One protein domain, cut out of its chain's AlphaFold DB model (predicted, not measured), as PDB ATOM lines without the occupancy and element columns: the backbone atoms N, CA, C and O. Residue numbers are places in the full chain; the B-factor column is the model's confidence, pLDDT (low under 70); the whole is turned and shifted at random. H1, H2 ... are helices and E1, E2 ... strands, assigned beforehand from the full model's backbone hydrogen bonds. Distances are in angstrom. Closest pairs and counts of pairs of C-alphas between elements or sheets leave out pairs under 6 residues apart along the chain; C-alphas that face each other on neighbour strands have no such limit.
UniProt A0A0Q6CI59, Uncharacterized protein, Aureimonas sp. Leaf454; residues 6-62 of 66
ATOM      1  N   ILE A   6     164.255 153.349 123.070       88.62
ATOM      2  CA  ILE A   6     164.149 154.368 122.028       88.62
ATOM      3  C   ILE A   6     165.382 155.265 122.034       88.62
ATOM      4  O   ILE A   6     166.023 155.473 123.068       88.62
ATOM      5  N   THR A   7     165.702 155.784 120.863       88.44
ATOM      6  CA  THR A   7     166.766 156.752 120.613       88.44
ATOM      7  C   THR A   7     166.165 158.080 120.175       88.44
ATOM      8  O   THR A   7     164.979 158.160 119.848       88.44
ATOM      9  N   TRP A   8     166.994 159.117 120.100       84.88
ATOM     10  CA  TRP A   8     166.560 160.419 119.599       84.88
ATOM     11  C   TRP A   8     165.979 160.352 118.173       84.88
ATOM     12  O   TRP A   8     165.054 161.090 117.839       84.88
ATOM     13  N   ARG A   9     166.464 159.410 117.348       83.44
ATOM     14  CA  ARG A   9     165.960 159.179 115.984       83.44
ATOM     15  C   ARG A   9     164.560 158.578 115.964       83.44
ATOM     16  O   ARG A   9     163.768 158.922 115.096       83.44
ATOM     17  N   ASP A  10     164.251 157.700 116.915       82.38
ATOM     18  CA  ASP A  10     162.913 157.105 117.040       82.38
ATOM     19  C   ASP A  10     161.871 158.147 117.469       82.38
ATOM     20  O   ASP A  10     160.687 158.002 117.177       82.38
ATOM     21  N   ALA A  11     162.319 159.211 118.140       73.44
ATOM     22  CA  ALA A  11     161.510 160.364 118.506       73.44
ATOM     23  C   ALA A  11     161.431 161.425 117.390       73.44
ATOM     24  O   ALA A  11     161.092 162.568 117.687       73.44
ATOM     25  N   ASP A  12     161.783 161.084 116.144       73.75
ATOM     26  CA  ASP A  12     161.808 161.989 114.980       73.75
ATOM     27  C   ASP A  12     162.521 163.327 115.262       73.75
ATOM     28  O   ASP A  12     162.116 164.393 114.808       73.75
ATOM     29  N   PHE A  13     163.571 163.285 116.090       66.50
ATOM     30  CA  PHE A  13     164.316 164.466 116.536       66.50
ATOM     31  C   PHE A  13     163.464 165.549 117.218       66.50
ATOM     32  O   PHE A  13     163.850 166.721 117.225       66.50
ATOM     33  N   THR A  14     162.323 165.184 117.812       66.50
ATOM     34  CA  THR A  14     161.423 166.153 118.451       66.50
ATOM     35  C   THR A  14     162.182 166.920 119.540       66.50
ATOM     36  O   THR A  14     162.643 166.348 120.528       66.50
ATOM     37  N   VAL A  15     162.350 168.228 119.329       68.62
ATOM     38  CA  VAL A  15     163.060 169.152 120.236       68.62
ATOM     39  C   VAL A  15     162.170 169.673 121.365       68.62
ATOM     40  O   VAL A  15     162.655 170.360 122.260       68.62
ATOM     41  N   GLU A  16     160.883 169.344 121.324       82.69
ATOM     42  CA  GLU A  16     159.873 169.763 122.289       82.69
ATOM     43  C   GLU A  16     159.370 168.550 123.095       82.69
ATOM     44  O   GLU A  16     159.208 167.463 122.531       82.69
ATOM     45  N   PRO A  17     159.097 168.704 124.403       87.12
ATOM     46  CA  PRO A  17     158.413 167.681 125.188       87.12
ATOM     47  C   PRO A  17     157.036 167.348 124.603       87.12
ATOM     48  O   PRO A  17     156.335 168.220 124.087       87.12
ATOM     49  N   GLY A  18     156.601 166.099 124.731       87.25
ATOM     50  CA  GLY A  18     155.319 165.666 124.188       87.25
ATOM     51  C   GLY A  18     155.094 164.166 124.290       87.25
ATOM     52  O   GLY A  18     155.825 163.450 124.962       87.25
ATOM     53  N   THR A  19     154.050 163.680 123.624       87.88
ATOM     54  CA  THR A  19     153.816 162.240 123.478       87.88
ATOM     55  C   THR A  19     154.216 161.815 122.074       87.88
ATOM     56  O   THR A  19     153.694 162.359 121.103       87.88
ATOM     57  N   ILE A  20     155.117 160.842 121.969       87.06
ATOM     58  CA  ILE A  20     155.490 160.224 120.693       87.06
ATOM     59  C   ILE A  20     154.850 158.844 120.587       87.06
ATOM     60  O   ILE A  20     154.666 158.154 121.588       87.06
ATOM     61  N   ARG A  21     154.541 158.410 119.368       84.81
ATOM     62  CA  ARG A  21     153.959 157.091 119.131       84.81
ATOM     63  C   ARG A  21     155.013 156.139 118.595       84.81
ATOM     64  O   ARG A  21     155.540 156.331 117.507       84.81
ATOM     65  N   THR A  22     155.294 155.090 119.356       80.44
ATOM     66  CA  THR A  22     156.138 153.981 118.902       80.44
ATOM     67  C   THR A  22     155.276 152.876 118.291       80.44
ATOM     68  O   THR A  22     154.047 152.919 118.332       80.44
ATOM     69  N   SER A  23     155.912 151.825 117.773       77.06
ATOM     70  CA  SER A  23     155.217 150.641 117.252       77.06
ATOM     71  C   SER A  23     154.359 149.901 118.287       77.06
ATOM     72  O   SER A  23     153.543 149.064 117.904       77.06
ATOM     73  N   ARG A  24     154.542 150.177 119.587       81.06
ATOM     74  CA  ARG A  24     153.858 149.466 120.681       81.06
ATOM     75  C   ARG A  24     153.149 150.362 121.684       81.06
ATOM     76  O   ARG A  24     152.123 149.948 122.210       81.06
ATOM     77  N   TYR A  25     153.680 151.549 121.956       85.12
ATOM     78  CA  TYR A  25     153.164 152.429 123.002       85.12
ATOM     79  C   TYR A  25     153.204 153.889 122.572       85.12
ATOM     80  O   TYR A  25     154.129 154.309 121.869       85.12
ATOM     81  N   ASP A  26     152.245 154.658 123.077       88.88
ATOM     82  CA  ASP A  26     152.383 156.104 123.200       88.88
ATOM     83  C   ASP A  26     153.323 156.374 124.385       88.88
ATOM     84  O   ASP A  26     153.122 155.842 125.476       88.88
ATOM     85  N   VAL A  27     154.390 157.131 124.159       88.44
ATOM     86  CA  VAL A  27     155.488 157.356 125.104       88.44
ATOM     87  C   VAL A  27     155.530 158.831 125.474       88.44
ATOM     88  O   VAL A  27     155.593 159.685 124.590       88.44
ATOM     89  N   ALA A  28     155.544 159.128 126.771       90.12
ATOM     90  CA  ALA A  28     155.747 160.485 127.261       90.12
ATOM     91  C   ALA A  28     157.240 160.853 127.207       90.12
ATOM     92  O   ALA A  28     158.071 160.229 127.868       90.12
ATOM     93  N   VAL A  29     157.567 161.872 126.416       88.94
ATOM     94  CA  VAL A  29     158.886 162.501 126.322       88.94
ATOM     95  C   VAL A  29     158.839 163.808 127.099       88.94
ATOM     96  O   VAL A  29     158.237 164.791 126.675       88.94
ATOM     97  N   GLU A  30     159.476 163.819 128.261       90.44
ATOM     98  CA  GLU A  30     159.592 165.018 129.096       90.44
ATOM     99  C   GLU A  30     160.833 165.849 128.739       90.44
ATOM    100  O   GLU A  30     161.745 165.372 128.063       90.44
ATOM    101  N   LYS A  31     160.900 167.089 129.236       90.19
ATOM    102  CA  LYS A  31     162.004 168.025 128.958       90.19
ATOM    103  C   LYS A  31     163.383 167.451 129.286       90.19
ATOM    104  O   LYS A  31     164.318 167.649 128.518       90.19
ATOM    105  N   GLU A  32     163.490 166.693 130.374       89.75
ATOM    106  CA  GLU A  32     164.740 166.034 130.770       89.75
ATOM    107  C   GLU A  32     165.265 165.048 129.711       89.75
ATOM    108  O   GLU A  32     166.474 164.914 129.529       89.75
ATOM    109  N   HIS A  33     164.372 164.387 128.967       90.12
ATOM    110  CA  HIS A  33     164.740 163.428 127.927       90.12
ATOM    111  C   HIS A  33     165.341 164.150 126.723       90.12
ATOM    112  O   HIS A  33     166.371 163.734 126.196       90.12
ATOM    113  N   VAL A  34     164.723 165.270 126.337       88.31
ATOM    114  CA  VAL A  34     165.197 166.138 125.255       88.31
ATOM    115  C   VAL A  34     166.554 166.747 125.597       88.31
ATOM    116  O   VAL A  34     167.465 166.708 124.772       88.31
ATOM    117  N   GLU A  35     166.710 167.299 126.805       89.62
ATOM    118  CA  GLU A  35     167.982 167.870 127.269       89.62
ATOM    119  C   GLU A  35     169.096 166.819 127.232       89.62
ATOM    120  O   GLU A  35     170.180 167.073 126.714       89.62
ATOM    121  N   ARG A  36     168.798 165.595 127.667       87.06
ATOM    122  CA  ARG A  36     169.772 164.508 127.656       87.06
ATOM    123  C   ARG A  36     170.146 164.040 126.252       87.06
ATOM    124  O   ARG A  36     171.314 163.760 126.026       87.06
ATOM    125  N   TRP A  37     169.201 163.963 125.316       88.50
ATOM    126  CA  TRP A  37     169.529 163.668 123.915       88.50
ATOM    127  C   TRP A  37     170.303 164.797 123.238       88.50
ATOM    128  O   TRP A  37     171.092 164.540 122.337       88.50
ATOM    129  N   ARG A  38     170.116 166.047 123.669       85.69
ATOM    130  CA  ARG A  38     170.939 167.161 123.192       85.69
ATOM    131  C   ARG A  38     172.398 167.007 123.634       85.69
ATOM    132  O   ARG A  38     173.285 167.312 122.842       85.69
ATOM    133  N   ASP A  39     172.625 166.533 124.857       88.19
ATOM    134  CA  ASP A  39     173.969 166.266 125.386       88.19
ATOM    135  C   ASP A  39     174.581 164.962 124.832       88.19
ATOM    136  O   ASP A  39     175.784 164.902 124.583       88.19
ATOM    137  N   ASP A  40     173.760 163.930 124.617       86.88
ATOM    138  CA  ASP A  40     174.135 162.623 124.063       86.88
ATOM    139  C   ASP A  40     173.117 162.163 122.992       86.88
ATOM    140  O   ASP A  40     172.163 161.435 123.302       86.88
ATOM    141  N   PRO A  41     173.308 162.573 121.720       83.62
ATOM    142  CA  PRO A  41     172.430 162.228 120.596       83.62
ATOM    143  C   PRO A  41     172.245 160.729 120.348       83.62
ATOM    144  O   PRO A  41     171.216 160.313 119.805       83.62
ATOM    145  N   ASP A  42     173.234 159.919 120.732       83.69
ATOM    146  CA  ASP A  42     173.224 158.463 120.579       83.69
ATOM    147  C   ASP A  42     172.678 157.747 121.833       83.69
ATOM    148  O   ASP A  42     172.519 156.517 121.850       83.69
ATOM    149  N   GLY A  43     172.336 158.522 122.868       85.44
ATOM    150  CA  GLY A  43     171.755 158.064 124.115       85.44
ATOM    151  C   GLY A  43     170.440 157.313 123.908       85.44
ATOM    152  O   GLY A  43     169.578 157.676 123.098       85.44
ATOM    153  N   ARG A  44     170.265 156.238 124.678       90.12
ATOM    154  CA  ARG A  44     169.061 155.402 124.640       90.12
ATOM    155  C   ARG A  44     168.272 155.537 125.933       90.12
ATOM    156  O   ARG A  44     168.853 155.616 127.015       90.12
ATOM    157  N   PHE A  45     166.954 155.466 125.821       90.88
ATOM    158  CA  PHE A  45     166.057 155.329 126.962       90.88
ATOM    159  C   PHE A  45     165.342 153.991 126.917       90.88
ATOM    160  O   PHE A  45     164.967 153.506 125.851       90.88
ATOM    161  N   LEU A  46     165.159 153.400 128.089       91.50
ATOM    162  CA  LEU A  46     164.325 152.233 128.293       91.50
ATOM    163  C   LEU A  46     162.860 152.657 128.219       91.50
ATOM    164  O   LEU A  46     162.450 153.572 128.928       91.50
ATOM    165  N   VAL A  47     162.066 151.966 127.405       90.75
ATOM    166  CA  VAL A  47     160.612 152.134 127.403       90.75
ATOM    167  C   VAL A  47     160.024 151.244 128.485       90.75
ATOM    168  O   VAL A  47     160.060 150.015 128.383       90.75
ATOM    169  N   VAL A  48     159.463 151.871 129.510       89.69
ATOM    170  CA  VAL A  48     158.748 151.202 130.591       89.69
ATOM    171  C   VAL A  48     157.260 151.181 130.240       89.69
ATOM    172  O   VAL A  48     156.647 152.252 130.139       89.69
ATOM    173  N   PRO A  49     156.663 149.988 130.038       88.19
ATOM    174  CA  PRO A  49     155.244 149.868 129.739       88.19
ATOM    175  C   PRO A  49     154.391 150.562 130.804       88.19
ATOM    176  O   PRO A  49     154.756 150.570 131.987       88.19
ATOM    177  N   PRO A  50     153.246 151.137 130.416       86.75
ATOM    178  CA  PRO A  50     152.377 151.791 131.371       86.75
ATOM    179  C   PRO A  50     151.794 150.775 132.358       86.75
ATOM    180  O   PRO A  50     151.491 149.637 132.005       86.75
ATOM    181  N   ALA A  51     151.588 151.207 133.603       82.50
ATOM    182  CA  ALA A  51     150.969 150.371 134.635       82.50
ATOM    183  C   ALA A  51     149.484 150.059 134.346       82.50
ATOM    184  O   ALA A  51     148.934 149.097 134.876       82.50
ATOM    185  N   HIS A  52     148.838 150.871 133.502       80.12
ATOM    186  CA  HIS A  52     147.441 150.736 133.091       80.12
ATOM    187  C   HIS A  52     147.311 151.033 131.593       80.12
ATOM    188  O   HIS A  52     147.983 151.932 131.097       80.12
ATOM    189  N   GLU A  53     146.396 150.359 130.886       71.31
ATOM    190  CA  GLU A  53     146.236 150.456 129.416       71.31
ATOM    191  C   GLU A  53     146.001 151.877 128.869       71.31
ATOM    192  O   GLU A  53     146.198 152.115 127.684       71.31
ATOM    193  N   ARG A  54     145.573 152.828 129.710       75.69
ATOM    194  CA  ARG A  54     145.275 154.213 129.302       75.69
ATOM    195  C   ARG A  54     146.392 155.221 129.578       75.69
ATOM    196  O   ARG A  54     146.242 156.379 129.206       75.69
ATOM    197  N   ALA A  55     147.459 154.829 130.270       83.44
ATOM    198  CA  ALA A  55     148.571 155.730 130.560       83.44
ATOM    199  C   ALA A  55     149.648 155.624 129.466       83.44
ATOM    200  O   ALA A  55     149.823 154.541 128.903       83.44
ATOM    201  N   PRO A  56     150.390 156.704 129.164       85.81
ATOM    202  CA  PRO A  56     151.548 156.609 128.286       85.81
ATOM    203  C   PRO A  56     152.662 155.787 128.950       85.81
ATOM    204  O   PRO A  56     152.826 155.790 130.176       85.81
ATOM    205  N   ALA A  57     153.442 155.090 128.130       88.38
ATOM    206  CA  ALA A  57     154.695 154.489 128.548       88.38
ATOM    207  C   ALA A  57     155.673 155.580 128.999       88.38
ATOM    208  O   ALA A  57     155.688 156.694 128.466       88.38
ATOM    209  N   ARG A  58     156.498 155.239 129.987       88.81
ATOM    210  CA  ARG A  58     157.512 156.141 130.533       88.81
ATOM    211  C   ARG A  58     158.881 155.789 129.991       88.81
ATOM    212  O   ARG A  58     159.132 154.650 129.596       88.81
ATOM    213  N   LEU A  59     159.756 156.780 129.988       89.69
ATOM    214  CA  LEU A  59     161.152 156.603 129.649       89.69
ATOM    215  C   LEU A  59     161.979 156.572 130.920       89.69
ATOM    216  O   LEU A  59     161.811 157.392 131.814       89.69
ATOM    217  N   GLU A  60     162.870 155.596 130.995       89.25
ATOM    218  CA  GLU A  60     163.862 155.508 132.054       89.25
ATOM    219  C   GLU A  60     165.258 155.440 131.451       89.25
ATOM    220  O   GLU A  60     165.460 155.076 130.288       89.25
ATOM    221  N   LYS A  61     166.260 155.795 132.251       83.00
ATOM    222  CA  LYS A  61     167.650 155.734 131.815       83.00
ATOM    223  C   LYS A  61     168.029 154.293 131.465       83.00
ATOM    224  O   LYS A  61     167.942 153.398 132.302       83.00
ATOM    225  N   PHE A  62     168.494 154.084 130.235       83.12
ATOM    226  CA  PHE A  62     169.016 152.792 129.820       83.12
ATOM    227  C   PHE A  62     170.460 152.630 130.305       83.12
ATOM    228  O   PHE A  62     171.328 153.448 129.998       83.12
TER     229      PHE A  62
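This is residues 6 to 62 of the 66 residues of an uncharacterized protein of Aureimonas sp. Leaf454 (UniProt A0A0Q6CI59). Two small antiparallel hairpins, E1-E2 and E3-E4, meet along E2 and E4; the short helix H1 makes one end of the long axis and the E3 to E4 link the other. The printed 57 residues hold E1, E2, H1, E3, E4 in that order, a mixed class with under half of the residues in named elements. The whole is compact, radius of gyration of the C-alphas 10.5 A, spanning 32 by 20 by 19 A.

Residues 6 to 7 pair antiparallel with 44 to 45 of E3, residues 44 to 48. E1, residues 18 to 21, and E2, residues 26 to 29, form a hairpin; N 18 and O 29 are 2.9 A apart. E3 and E4, residues 58 to 61, form another; N 46 and O 60 are 2.8 A apart. The closest C-alphas of E2 and E4, Ala 28 and Arg 58, are 5.7 A apart. H1, residues 31 to 39, is near E3; every O i to N i+4 pair in H1 is within hydrogen-bond range. E1 and H1 are apart.

E1 begins at C-alpha 18 (155.319, 165.666, 124.188); E4 ends at C-alpha 61 (167.650, 155.734, 131.815). H1 and E3 each measure 12.6 A.

The farthest C-alphas, Asp 39 and Glu 53, are 32.2 A apart. The printed part has no cut and no long link; pLDDT is under 70 at residues 13 to 15.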